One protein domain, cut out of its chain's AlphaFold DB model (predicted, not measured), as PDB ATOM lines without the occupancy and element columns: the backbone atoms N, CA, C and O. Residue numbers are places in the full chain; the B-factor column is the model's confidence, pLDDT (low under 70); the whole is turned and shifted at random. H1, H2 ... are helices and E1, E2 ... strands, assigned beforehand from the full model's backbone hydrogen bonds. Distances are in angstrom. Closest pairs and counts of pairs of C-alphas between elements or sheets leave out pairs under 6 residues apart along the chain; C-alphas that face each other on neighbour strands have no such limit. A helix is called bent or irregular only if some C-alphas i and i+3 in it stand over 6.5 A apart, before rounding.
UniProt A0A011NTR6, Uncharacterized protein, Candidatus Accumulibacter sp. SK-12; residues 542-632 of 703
ATOM      1  N   ARG A 542     -48.089 -50.466  15.232       94.44
ATOM      2  CA  ARG A 542     -46.946 -51.261  14.782       94.44
ATOM      3  C   ARG A 542     -47.516 -52.369  13.896       94.44
ATOM      4  O   ARG A 542     -48.192 -53.266  14.395       94.44
ATOM      5  N   MET A 543     -47.330 -52.262  12.583       93.62
ATOM      6  CA  MET A 543     -47.867 -53.222  11.616       93.62
ATOM      7  C   MET A 543     -47.208 -54.602  11.805       93.62
ATOM      8  O   MET A 543     -45.982 -54.668  11.872       93.62
ATOM      9  N   PRO A 544     -47.960 -55.718  11.841       92.19
ATOM     10  CA  PRO A 544     -47.360 -57.051  11.909       92.19
ATOM     11  C   PRO A 544     -46.396 -57.291  10.737       92.19
ATOM     12  O   PRO A 544     -46.759 -57.052   9.586       92.19
ATOM     13  N   ALA A 545     -45.177 -57.776  10.992       90.06
ATOM     14  CA  ALA A 545     -44.154 -57.914   9.945       90.06
ATOM     15  C   ALA A 545     -44.610 -58.831   8.786       90.06
ATOM     16  O   ALA A 545     -44.479 -58.461   7.616       90.06
ATOM     17  N   ALA A 546     -45.316 -59.924   9.100       89.94
ATOM     18  CA  ALA A 546     -45.940 -60.829   8.130       89.94
ATOM     19  C   ALA A 546     -46.953 -60.158   7.167       89.94
ATOM     20  O   ALA A 546     -47.178 -60.646   6.057       89.94
ATOM     21  N   TRP A 547     -47.541 -59.006   7.519       93.44
ATOM     22  CA  TRP A 547     -48.400 -58.242   6.598       93.44
ATOM     23  C   TRP A 547     -47.618 -57.619   5.427       93.44
ATOM     24  O   TRP A 547     -48.227 -57.214   4.428       93.44
ATOM     25  N   LEU A 548     -46.285 -57.549   5.527       92.25
ATOM     26  CA  LEU A 548     -45.375 -57.012   4.513       92.25
ATOM     27  C   LEU A 548     -44.795 -58.074   3.575       92.25
ATOM     28  O   LEU A 548     -44.237 -57.700   2.546       92.25
ATOM     29  N   THR A 549     -44.966 -59.371   3.846       89.81
ATOM     30  CA  THR A 549     -44.537 -60.452   2.938       89.81
ATOM     31  C   THR A 549     -45.044 -60.265   1.491       89.81
ATOM     32  O   THR A 549     -44.239 -60.397   0.571       89.81
ATOM     33  N   PRO A 550     -46.304 -59.836   1.229       91.00
ATOM     34  CA  PRO A 550     -46.785 -59.524  -0.128       91.00
ATOM     35  C   PRO A 550     -46.115 -58.302  -0.784       91.00
ATOM     36  O   PRO A 550     -46.324 -58.044  -1.966       91.00
ATOM     37  N   PHE A 551     -45.352 -57.522  -0.017       91.31
ATOM     38  CA  PHE A 551     -44.678 -56.290  -0.424       91.31
ATOM     39  C   PHE A 551     -43.141 -56.413  -0.412       91.31
ATOM     40  O   PHE A 551     -42.471 -55.405  -0.629       91.31
ATOM     41  N   ALA A 552     -42.570 -57.605  -0.195       85.31
ATOM     42  CA  ALA A 552     -41.121 -57.799  -0.053       85.31
ATOM     43  C   ALA A 552     -40.299 -57.252  -1.245       85.31
ATOM     44  O   ALA A 552     -39.278 -56.596  -1.042       85.31
ATOM     45  N   ASP A 553     -40.784 -57.427  -2.480       83.25
ATOM     46  CA  ASP A 553     -40.155 -56.902  -3.705       83.25
ATOM     47  C   ASP A 553     -40.494 -55.426  -4.018       83.25
ATOM     48  O   ASP A 553     -40.115 -54.893  -5.071       83.25
ATOM     49  N   TRP A 554     -41.235 -54.727  -3.145       87.12
ATOM     50  CA  TRP A 554     -41.732 -53.378  -3.427       87.12
ATOM     51  C   TRP A 554     -40.610 -52.332  -3.382       87.12
ATOM     52  O   TRP A 554     -40.267 -51.760  -2.345       87.12
ATOM     53  N   ARG A 555     -40.067 -52.018  -4.561       83.25
ATOM     54  CA  ARG A 555     -38.985 -51.042  -4.736       83.25
ATOM     55  C   ARG A 555     -39.372 -49.650  -4.228       83.25
ATOM     56  O   ARG A 555     -40.334 -49.040  -4.692       83.25
ATOM     57  N   GLY A 556     -38.557 -49.104  -3.329       85.38
ATOM     58  CA  GLY A 556     -38.647 -47.720  -2.874       85.38
ATOM     59  C   GLY A 556     -37.838 -47.468  -1.604       85.38
ATOM     60  O   GLY A 556     -37.222 -48.376  -1.052       85.38
ATOM     61  N   LEU A 557     -37.845 -46.218  -1.136       90.50
ATOM     62  CA  LEU A 557     -37.298 -45.849   0.170       90.50
ATOM     63  C   LEU A 557     -38.448 -45.736   1.173       90.50
ATOM     64  O   LEU A 557     -39.436 -45.045   0.906       90.50
ATOM     65  N   TRP A 558     -38.304 -46.389   2.323       92.81
ATOM     66  CA  TRP A 558     -39.170 -46.173   3.481       92.81
ATOM     67  C   TRP A 558     -38.938 -44.747   3.990       92.81
ATOM     68  O   TRP A 558     -37.813 -44.246   3.928       92.81
ATOM     69  N   ARG A 559     -39.980 -44.059   4.461       92.62
ATOM     70  CA  ARG A 559     -39.885 -42.650   4.878       92.62
ATOM     71  C   ARG A 559     -40.149 -42.512   6.368       92.62
ATOM     72  O   ARG A 559     -41.268 -42.753   6.806       92.62
ATOM     73  N   ARG A 560     -39.139 -42.063   7.112       91.06
ATOM     74  CA  ARG A 560     -39.303 -41.518   8.467       91.06
ATOM     75  C   ARG A 560     -39.979 -40.152   8.378       91.06
ATOM     76  O   ARG A 560     -39.621 -39.349   7.514       91.06
ATOM     77  N   GLN A 561     -40.887 -39.890   9.305       89.62
ATOM     78  CA  GLN A 561     -41.386 -38.573   9.687       89.62
ATOM     79  C   GLN A 561     -41.369 -38.511  11.217       89.62
ATOM     80  O   GLN A 561     -41.665 -39.505  11.878       89.62
ATOM     81  N   ASN A 562     -41.017 -37.367  11.788       87.62
ATOM     82  CA  ASN A 562     -41.163 -37.128  13.217       87.62
ATOM     83  C   ASN A 562     -41.560 -35.674  13.456       87.62
ATOM     84  O   ASN A 562     -41.250 -34.792  12.651       87.62
ATOM     85  N   ASP A 563     -42.234 -35.482  14.575       84.75
ATOM     86  CA  ASP A 563     -42.597 -34.210  15.183       84.75
ATOM     87  C   ASP A 563     -42.314 -34.316  16.696       84.75
ATOM     88  O   ASP A 563     -41.807 -35.340  17.170       84.75
ATOM     89  N   ALA A 564     -42.614 -33.266  17.461       79.81
ATOM     90  CA  ALA A 564     -42.331 -33.227  18.895       79.81
ATOM     91  C   ALA A 564     -43.078 -34.304  19.712       79.81
ATOM     92  O   ALA A 564     -42.606 -34.684  20.782       79.81
ATOM     93  N   ALA A 565     -44.219 -34.807  19.225       87.50
ATOM     94  CA  ALA A 565     -45.085 -35.723  19.965       87.50
ATOM     95  C   ALA A 565     -45.012 -37.174  19.464       87.50
ATOM     96  O   ALA A 565     -45.200 -38.098  20.262       87.50
ATOM     97  N   ARG A 566     -44.779 -37.402  18.162       90.69
ATOM     98  CA  ARG A 566     -44.879 -38.735  17.540       90.69
ATOM     99  C   ARG A 566     -43.771 -39.050  16.532       90.69
ATOM    100  O   ARG A 566     -43.252 -38.194  15.813       90.69
ATOM    101  N   LEU A 567     -43.448 -40.338  16.454       92.69
ATOM    102  CA  LEU A 567     -42.542 -40.938  15.480       92.69
ATOM    103  C   LEU A 567     -43.349 -41.792  14.493       92.69
ATOM    104  O   LEU A 567     -44.104 -42.674  14.895       92.69
ATOM    105  N   ARG A 568     -43.169 -41.544  13.190       93.25
ATOM    106  CA  ARG A 568     -43.914 -42.197  12.106       93.25
ATOM    107  C   ARG A 568     -42.987 -42.773  11.035       93.25
ATOM    108  O   ARG A 568     -42.043 -42.122  10.585       93.25
ATOM    109  N   VAL A 569     -43.279 -43.984  10.560       94.12
ATOM    110  CA  VAL A 569     -42.564 -44.620   9.438       94.12
ATOM    111  C   VAL A 569     -43.562 -45.086   8.384       94.12
ATOM    112  O   VAL A 569     -44.516 -45.797   8.688       94.12
ATOM    113  N   LEU A 570     -43.344 -44.684   7.130       94.12
ATOM    114  CA  LEU A 570     -44.243 -44.945   6.006       94.12
ATOM    115  C   LEU A 570     -43.579 -45.839   4.953       94.12
ATOM    116  O   LEU A 570     -42.464 -45.566   4.493       94.12
ATOM    117  N   HIS A 571     -44.313 -46.854   4.501       94.38
ATOM    118  CA  HIS A 571     -43.908 -47.738   3.412       94.38
ATOM    119  C   HIS A 571     -43.962 -46.998   2.053       94.38
ATOM    120  O   HIS A 571     -44.876 -46.193   1.833       94.38
ATOM    121  N   PRO A 572     -43.056 -47.261   1.086       92.69
ATOM    122  CA  PRO A 572     -43.100 -46.665  -0.255       92.69
ATOM    123  C   PRO A 572     -44.416 -46.885  -1.019       92.69
ATOM    124  O   PRO A 572     -44.748 -46.063  -1.871       92.69
ATOM    125  N   ALA A 573     -45.196 -47.924  -0.695       91.44
ATOM    126  CA  ALA A 573     -46.537 -48.132  -1.258       91.44
ATOM    127  C   ALA A 573     -47.591 -47.101  -0.780       91.44
ATOM    128  O   ALA A 573     -48.656 -46.989  -1.391       91.44
ATOM    129  N   GLY A 574     -47.301 -46.318   0.267       91.12
ATOM    130  CA  GLY A 574     -48.166 -45.237   0.754       91.12
ATOM    131  C   GLY A 574     -49.081 -45.598   1.928       91.12
ATOM    132  O   GLY A 574     -50.171 -45.049   2.009       91.12
ATOM    133  N   PHE A 575     -48.646 -46.493   2.818       94.44
ATOM    134  CA  PHE A 575     -49.312 -46.797   4.092       94.44
ATOM    135  C   PHE A 575     -48.336 -46.659   5.273       94.44
ATOM    136  O   PHE A 575     -47.120 -46.562   5.068       94.44
ATOM    137  N   VAL A 576     -48.865 -46.624   6.497       95.00
ATOM    138  CA  VAL A 576     -48.095 -46.427   7.735       95.00
ATOM    139  C   VAL A 576     -47.681 -47.775   8.335       95.00
ATOM    140  O   VAL A 576     -48.485 -48.700   8.421       95.00
ATOM    141  N   LEU A 577     -46.412 -47.885   8.728       94.31
ATOM    142  CA  LEU A 577     -45.809 -49.074   9.343       94.31
ATOM    143  C   LEU A 577     -45.747 -48.949  10.864       94.31
ATOM    144  O   LEU A 577     -46.108 -49.871  11.584       94.31
ATOM    145  N   VAL A 578     -45.286 -47.789  11.329       95.56
ATOM    146  CA  VAL A 578     -45.099 -47.450  12.740       95.56
ATOM    147  C   VAL A 578     -45.654 -46.046  12.951       95.56
ATOM    148  O   VAL A 578     -45.374 -45.160  12.139       95.56
ATOM    149  N   ASP A 579     -46.427 -45.853  14.014       94.62
ATOM    150  CA  ASP A 579     -46.917 -44.555  14.483       94.62
ATOM    151  C   ASP A 579     -47.030 -44.593  16.013       94.62
ATOM    152  O   ASP A 579     -48.000 -45.118  16.561       94.62
ATOM    153  N   VAL A 580     -46.010 -44.081  16.699       95.06
ATOM    154  CA  VAL A 580     -45.798 -44.234  18.150       95.06
ATOM    155  C   VAL A 580     -45.573 -42.872  18.807       95.06
ATOM    156  O   VAL A 580     -45.211 -41.907  18.126       95.06
ATOM    157  N   THR A 581     -45.803 -42.750  20.114       93.94
ATOM    158  CA  THR A 581     -45.455 -41.526  20.851       93.94
ATOM    159  C   THR A 581     -43.941 -41.406  21.012       93.94
ATOM    160  O   THR A 581     -43.199 -42.385  20.947       93.94
ATOM    161  N   ARG A 582     -43.444 -40.181  21.187       92.12
ATOM    162  CA  ARG A 582     -42.037 -39.940  21.518       92.12
ATOM    163  C   ARG A 582     -41.806 -40.269  22.993       92.12
ATOM    164  O   ARG A 582     -42.458 -39.710  23.867       92.12
ATOM    165  N   ASP A 583     -40.858 -41.162  23.245       89.25
ATOM    166  CA  ASP A 583     -40.449 -41.650  24.573       89.25
ATOM    167  C   ASP A 583     -39.398 -40.760  25.269       89.25
ATOM    168  O   ASP A 583     -39.028 -41.003  26.415       89.25
ATOM    169  N   GLY A 584     -38.908 -39.727  24.576       85.00
ATOM    170  CA  GLY A 584     -37.827 -38.846  25.029       85.00
ATOM    171  C   GLY A 584     -36.419 -39.296  24.618       85.00
ATOM    172  O   GLY A 584     -35.492 -38.493  24.701       85.00
ATOM    173  N   SER A 585     -36.244 -40.520  24.105       90.00
ATOM    174  CA  SER A 585     -34.956 -41.010  23.591       90.00
ATOM    175  C   SER A 585     -34.556 -40.304  22.281       90.00
ATOM    176  O   SER A 585     -35.420 -39.723  21.605       90.00
ATOM    177  N   PRO A 586     -33.276 -40.335  21.861       90.75
ATOM    178  CA  PRO A 586     -32.868 -39.876  20.533       90.75
ATOM    179  C   PRO A 586     -33.694 -40.554  19.429       90.75
ATOM    180  O   PRO A 586     -33.910 -41.764  19.455       90.75
ATOM    181  N   VAL A 587     -34.155 -39.794  18.429       88.44
ATOM    182  CA  VAL A 587     -35.095 -40.316  17.413       88.44
ATOM    183  C   VAL A 587     -34.496 -41.503  16.645       88.44
ATOM    184  O   VAL A 587     -35.195 -42.439  16.271       88.44
ATOM    185  N   GLU A 588     -33.184 -41.480  16.425       89.62
ATOM    186  CA  GLU A 588     -32.390 -42.534  15.794       89.62
ATOM    187  C   GLU A 588     -32.390 -43.840  16.604       89.62
ATOM    188  O   GLU A 588     -32.375 -44.920  16.008       89.62
ATOM    189  N   GLU A 589     -32.438 -43.745  17.935       91.44
ATOM    190  CA  GLU A 589     -32.499 -44.885  18.849       91.44
ATOM    191  C   GLU A 589     -33.904 -45.486  18.870       91.44
ATOM    192  O   GLU A 589     -34.048 -46.674  18.572       91.44
ATOM    193  N   GLN A 590     -34.943 -44.667  19.087       93.50
ATOM    194  CA  GLN A 590     -36.336 -45.130  19.036       93.50
ATOM    195  C   GLN A 590     -36.646 -45.807  17.689       93.50
ATOM    196  O   GLN A 590     -37.213 -46.895  17.642       93.50
ATOM    197  N   ILE A 591     -36.182 -45.229  16.573       91.88
ATOM    198  CA  ILE A 591     -36.290 -45.841  15.237       91.88
ATOM    199  C   ILE A 591     -35.533 -47.166  15.137       91.88
ATOM    200  O   ILE A 591     -35.970 -48.051  14.401       91.88
ATOM    201  N   HIS A 592     -34.389 -47.325  15.807       91.00
ATOM    202  CA  HIS A 592     -33.674 -48.598  15.799       91.00
ATOM    203  C   HIS A 592     -34.486 -49.681  16.512       91.00
ATOM    204  O   HIS A 592     -34.624 -50.774  15.964       91.00
ATOM    205  N   GLN A 593     -35.032 -49.364  17.689       92.06
ATOM    206  CA  GLN A 593     -35.850 -50.277  18.485       92.06
ATOM    207  C   GLN A 593     -37.135 -50.660  17.729       92.06
ATOM    208  O   GLN A 593     -37.356 -51.836  17.447       92.06
ATOM    209  N   GLU A 594     -37.915 -49.670  17.288       93.88
ATOM    210  CA  GLU A 594     -39.184 -49.867  16.569       93.88
ATOM    211  C   GLU A 594     -39.021 -50.579  15.219       93.88
ATOM    212  O   GLU A 594     -39.882 -51.356  14.809       93.88
ATOM    213  N   LEU A 595     -37.912 -50.347  14.502       93.12
ATOM    214  CA  LEU A 595     -37.659 -51.017  13.224       93.12
ATOM    215  C   LEU A 595     -36.935 -52.363  13.349       93.12
ATOM    216  O   LEU A 595     -36.673 -52.988  12.318       93.12
ATOM    217  N   ARG A 596     -36.620 -52.832  14.562       91.44
ATOM    218  CA  ARG A 596     -35.906 -54.098  14.762       91.44
ATOM    219  C   ARG A 596     -36.635 -55.311  14.155       91.44
ATOM    220  O   ARG A 596     -35.992 -55.972  13.340       91.44
ATOM    221  N   PRO A 597     -37.930 -55.586  14.429       89.56
ATOM    222  CA  PRO A 597     -38.589 -56.796  13.918       89.56
ATOM    223  C   PRO A 597     -38.573 -56.866  12.385       89.56
ATOM    224  O   PRO A 597     -38.202 -57.871  11.786       89.56
ATOM    225  N   TYR A 598     -38.851 -55.740  11.724       89.56
ATOM    226  CA  TYR A 598     -38.852 -55.664  10.264       89.56
ATOM    227  C   TYR A 598     -37.460 -55.835   9.635       89.56
ATOM    228  O   TYR A 598     -37.378 -56.192   8.465       89.56
ATOM    229  N   ARG A 599     -36.363 -55.558  10.355       86.94
ATOM    230  CA  ARG A 599     -34.988 -55.775   9.859       86.94
ATOM    231  C   ARG A 599     -34.549 -57.234   9.948       86.94
ATOM    232  O   ARG A 599     -33.652 -57.626   9.209       86.94
ATOM    233  N   GLU A 600     -35.150 -58.002  10.853       83.69
ATOM    234  CA  GLU A 600     -34.891 -59.435  11.001       83.69
ATOM    235  C   GLU A 600     -35.537 -60.216   9.830       83.69
ATOM    236  O   GLU A 600     -34.949 -61.178   9.342       83.69
ATOM    237  N   GLU A 601     -36.663 -59.727   9.282       79.25
ATOM    238  CA  GLU A 601     -37.362 -60.330   8.130       79.25
ATOM    239  C   GLU A 601     -37.069 -59.680   6.753       79.25
ATOM    240  O   GLU A 601     -37.082 -60.374   5.735       79.25
ATOM    241  N   LEU A 602     -36.834 -58.359   6.666       82.75
ATOM    242  CA  LEU A 602     -36.888 -57.603   5.398       82.75
ATOM    243  C   LEU A 602     -35.658 -56.723   5.123       82.75
ATOM    244  O   LEU A 602     -35.092 -56.069   5.998       82.75
ATOM    245  N   ARG A 603     -35.306 -56.601   3.835       83.44
ATOM    246  CA  ARG A 603     -34.228 -55.723   3.345       83.44
ATOM    247  C   ARG A 603     -34.783 -54.420   2.770       83.44
ATOM    248  O   ARG A 603     -35.144 -54.356   1.598       83.44
ATOM    249  N   PHE A 604     -34.787 -53.357   3.569       85.38
ATOM    250  CA  PHE A 604     -35.252 -52.027   3.160       85.38
ATOM    251  C   PHE A 604     -34.180 -50.937   3.326       85.38
ATOM    252  O   PHE A 604     -33.129 -51.142   3.931       85.38
ATOM    253  N   ARG A 605     -34.449 -49.744   2.780       85.81
ATOM    254  CA  ARG A 605     -33.650 -48.527   3.000       85.81
ATOM    255  C   ARG A 605     -34.548 -47.417   3.531       85.81
ATOM    256  O   ARG A 605     -35.572 -47.112   2.917       85.81
ATOM    257  N   LEU A 606     -34.153 -46.804   4.644       89.56
ATOM    258  CA  LEU A 606     -34.863 -45.683   5.259       89.56
ATOM    259  C   LEU A 606     -34.307 -44.349   4.741       89.56
ATOM    260  O   LEU A 606     -33.095 -44.152   4.686       89.56
ATOM    261  N   ARG A 607     -35.196 -43.414   4.399       88.81
ATOM    262  CA  ARG A 607     -34.886 -42.006   4.142       88.81
ATOM    263  C   ARG A 607     -35.523 -41.154   5.233       88.81
ATOM    264  O   ARG A 607     -36.733 -41.235   5.452       88.81
ATOM    265  N   ALA A 608     -34.726 -40.300   5.867       81.38
ATOM    266  CA  ALA A 608     -35.254 -39.220   6.686       81.38
ATOM    267  C   ALA A 608     -36.000 -38.211   5.797       81.38
ATOM    268  O   ALA A 608     -35.450 -37.705   4.812       81.38
ATOM    269  N   ARG A 609     -37.255 -37.917   6.141       73.31
ATOM    270  CA  ARG A 609     -37.815 -36.584   5.920       73.31
ATOM    271  C   ARG A 609     -37.385 -35.736   7.121       73.31
ATOM    272  O   ARG A 609     -37.267 -36.281   8.217       73.31
ATOM    273  N   GLY A 610     -37.111 -34.452   6.903       63.69
ATOM    274  CA  GLY A 610     -36.866 -33.523   8.007       63.69
ATOM    275  C   GLY A 610     -38.083 -33.424   8.928       63.69
ATOM    276  O   GLY A 610     -39.174 -33.874   8.561       63.69
ATOM    277  N   GLU A 611     -37.871 -32.833  10.101       63.59
ATOM    278  CA  GLU A 611     -38.935 -32.520  11.049       63.59
ATOM    279  C   GLU A 611     -40.079 -31.791  10.336       63.59
ATOM    280  O   GLU A 611     -39.864 -30.877   9.535       63.59
ATOM    281  N   GLN A 612     -41.294 -32.284  10.546       67.94
ATOM    282  CA  GLN A 612     -42.492 -31.705   9.955       67.94
ATOM    283  C   GLN A 612     -43.179 -30.811  10.992       67.94
ATOM    284  O   GLN A 612     -43.030 -31.069  12.188       67.94
ATOM    285  N   PRO A 613     -43.957 -29.792  10.569       62.62
ATOM    286  CA  PRO A 613     -44.890 -29.157  11.490       62.62
ATOM    287  C   PRO A 613     -45.768 -30.238  12.147       62.62
ATOM    288  O   PRO A 613     -46.016 -31.275  11.509       62.62
ATOM    289  N   PRO A 614     -46.225 -30.023  13.396       61.09
ATOM    290  CA  PRO A 614     -47.133 -30.953  14.051       61.09
ATOM    291  C   PRO A 614     -48.317 -31.244  13.128       61.09
ATOM    292  O   PRO A 614     -48.791 -30.360  12.410       61.09
ATOM    293  N   ALA A 615     -48.755 -32.502  13.106       63.59
ATOM    294  CA  ALA A 615     -49.978 -32.838  12.393       63.59
ATOM    295  C   ALA A 615     -51.152 -32.060  13.004       63.59
ATOM    296  O   ALA A 615     -51.152 -31.784  14.202       63.59
ATOM    297  N   GLU A 616     -52.149 -31.746  12.179       67.56
ATOM    298  CA  GLU A 616     -53.458 -31.293  12.656       67.56
ATOM    299  C   GLU A 616     -54.019 -32.301  13.678       67.56
ATOM    300  O   GLU A 616     -53.643 -33.481  13.652       67.56
ATOM    301  N   ASP A 617     -54.918 -31.857  14.563       70.69
ATOM    302  CA  ASP A 617     -55.538 -32.689  15.608       70.69
ATOM    303  C   ASP A 617     -56.534 -33.713  15.026       70.69
ATOM    304  O   ASP A 617     -57.746 -33.673  15.230       70.69
ATOM    305  N   VAL A 618     -55.991 -34.674  14.278       83.75
ATOM    306  CA  VAL A 618     -56.684 -35.842  13.742       83.75
ATOM    307  C   VAL A 618     -57.084 -36.742  14.907       83.75
ATOM    308  O   VAL A 618     -56.218 -37.169  15.686       83.75
ATOM    309  N   SER A 619     -58.378 -37.063  15.002       90.31
ATOM    310  CA  SER A 619     -58.920 -37.886  16.086       90.31
ATOM    311  C   SER A 619     -58.214 -39.253  16.173       90.31
ATOM    312  O   SER A 619     -57.682 -39.744  15.168       90.31
ATOM    313  N   PRO A 620     -58.202 -39.920  17.343       91.44
ATOM    314  CA  PRO A 620     -57.628 -41.263  17.467       91.44
ATOM    315  C   PRO A 620     -58.227 -42.270  16.471       91.44
ATOM    316  O   PRO A 620     -57.524 -43.159  15.993       91.44
ATOM    317  N   PHE A 621     -59.507 -42.102  16.127       92.06
ATOM    318  CA  PHE A 621     -60.244 -42.967  15.210       92.06
ATOM    319  C   PHE A 621     -59.862 -42.728  13.743       92.06
ATOM    320  O   PHE A 621     -59.489 -43.669  13.043       92.06
ATOM    321  N   ASP A 622     -59.845 -41.470  13.294       92.31
ATOM    322  CA  ASP A 622     -59.423 -41.110  11.932       92.31
ATOM    323  C   ASP A 622     -57.961 -41.500  11.677       92.31
ATOM    324  O   ASP A 622     -57.600 -41.977  10.598       92.31
ATOM    325  N   ARG A 623     -57.119 -41.362  12.709       93.00
ATOM    326  CA  ARG A 623     -55.715 -41.783  12.703       93.00
ATOM    327  C   ARG A 623     -55.586 -43.294  12.503       93.00
ATOM    328  O   ARG A 623     -54.808 -43.721  11.653       93.00
ATOM    329  N   TRP A 624     -56.397 -44.086  13.207       94.75
ATOM    330  CA  TRP A 624     -56.448 -45.541  13.048       94.75
ATOM    331  C   TRP A 624     -56.949 -45.972  11.663       94.75
ATOM    332  O   TRP A 624     -56.325 -46.816  11.012       94.75
ATOM    333  N   CYS A 625     -57.996 -45.325  11.145       95.19
ATOM    334  CA  CYS A 625     -58.454 -45.515   9.766       95.19
ATOM    335  C   CYS A 625     -57.342 -45.188   8.748       95.19
ATOM    336  O   CYS A 625     -57.148 -45.923   7.777       95.19
ATOM    337  N   GLY A 626     -56.558 -44.133   9.002       94.19
ATOM    338  CA  GLY A 626     -55.380 -43.746   8.221       94.19
ATOM    339  C   GLY A 626     -54.202 -44.730   8.282       94.19
ATOM    340  O   GLY A 626     -53.383 -44.751   7.360       94.19
ATOM    341  N   TRP A 627     -54.122 -45.579   9.311       95.12
ATOM    342  CA  TRP A 627     -53.160 -46.682   9.376       95.12
ATOM    343  C   TRP A 627     -53.623 -47.885   8.540       95.12
ATOM    344  O   TRP A 627     -52.880 -48.362   7.677       95.12
ATOM    345  N   LEU A 628     -54.855 -48.358   8.769       95.69
ATOM    346  CA  LEU A 628     -55.335 -49.639   8.241       95.69
ATOM    347  C   LEU A 628     -55.844 -49.570   6.793       95.69
ATOM    348  O   LEU A 628     -55.467 -50.399   5.961       95.69
ATOM    349  N   LEU A 629     -56.711 -48.608   6.466       96.25
ATOM    350  CA  LEU A 629     -57.463 -48.627   5.203       96.25
ATOM    351  C   LEU A 629     -56.574 -48.401   3.954       96.25
ATOM    352  O   LEU A 629     -56.748 -49.132   2.969       96.25
ATOM    353  N   PRO A 630     -55.541 -47.526   3.982       96.44
ATOM    354  CA  PRO A 630     -54.580 -47.411   2.879       96.44
ATOM    355  C   PRO A 630     -53.743 -48.679   2.656       96.44
ATOM    356  O   PRO A 630     -53.368 -48.977   1.516       96.44
ATOM    357  N   TYR A 631     -53.454 -49.443   3.718       96.69
ATOM    358  CA  TYR A 631     -52.812 -50.754   3.602       96.69
ATOM    359  C   TYR A 631     -53.766 -51.771   2.965       96.69
ATOM    360  O   TYR A 631     -53.396 -52.402   1.972       96.69
ATOM    361  N   LEU A 632     -55.007 -51.873   3.459       96.31
ATOM    362  CA  LEU A 632     -56.034 -52.783   2.941       96.31
ATOM    363  C   LEU A 632     -56.239 -52.596   1.429       96.31
ATOM    364  O   LEU A 632     -56.114 -53.552   0.664       96.31
TER     365      LEU A 632
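AT A GLANCE: This is residues 542 to 632 of the 703 residues of an uncharacterized protein of Candidatus Accumulibacter sp. SK-12 (UniProt A0A011NTR6). Look for a small twisted sheet of four strands, with helix H2 crossing one face and the longest helix, H4, beside its edge strand E3. H1 and H3 lie beyond one end of the strands, and the link from E4 to H4, residues 609 to 619, passes round the other end. The printed part has 91 residues, with four named helices and four named strands in the order H1 E1 E2 E3 H2 H3 E4 H4. The sheet runs E3 E2 E1 E4 and is mixed; the class is mixed, helices and strands. The whole is compact, with a radius of gyration of the C-alphas of 12.9 A and spans of 33 by 28 by 19 A.

HOW THE PARTS SIT: Begin at E1, residues 558 to 562, E2, residues 566 to 570, and E3, residues 576 to 581: a meander, each strand the antiparallel neighbour of the one before, in two hairpins. Between E1 and E2, N 561 and O 568 are 2.8 A apart; between E2 and E3, N 569 and O 578 are 2.9 A apart. E4, residues 606 to 608, is parallel to E1 at 36 degrees, with N 607 and O 558 at 2.8 A. H2, residues 587 to 594, is on the sheet at a height of 9.7 A, only just over E2 alone, with 4 of its 8 C-alphas falling on E2, 2 on E3 and 2 on E1. It runs across the strands, at 64 degrees to E2 on the local plane; its closest C-alphas to E2 are those of Leu 567 and Val 587, 7.7 A apart. With H3, residues 596 to 601, it makes the helix part of a split strand-helix-strand unit, E3, H2 H3, E4, in which E2 and E1 stand between the two strands; its crossover is right-handed. H4, residues 620 to 632, only grazes the sheet with residues 623 to 631; its closest C-alphas to E3 are those of Val 576 and Trp 627, 5.3 A apart. H1, residues 545 to 551, is not on the sheet; it only just touches H3, with 3 pairs of C-alphas within 8 A, the closest those of Ala 545 and Tyr 598 at 5.8 A. Every O i to N i+4 pair is within hydrogen-bond range in H2 and H3, against 7 of 9 in H4 and 0 of 3 in H1, where 3 of 4 O i to N i+3 pairs are.

IN THESE COORDINATES: Find C-alpha 545 at (-44.154, -57.914, 9.945), where H1 begins; H1 is irregular, with C-alphas 547 and 550 7.0 A apart. E1 starts at C-alpha 558, (-39.170, -46.173, 3.481), and is 13.4 A long; E2 is 13.1 A and E3 14.2 A. H4 is 18.6 A long and ends at C-alpha 632, (-56.034, -52.783, 2.941); it is only just irregular, with C-alphas 627 and 630 6.7 A apart.

THE WHOLE: The two C-alphas farthest apart are those of Asp 553 and Asp 617, at 34.6 A. The printed part has no cut, and the link from E4 to H4 is long, with 11 residues. In it look for the low confidence: residues 610 to 616 have pLDDT under 70, while the mean of the printed part is 88.2.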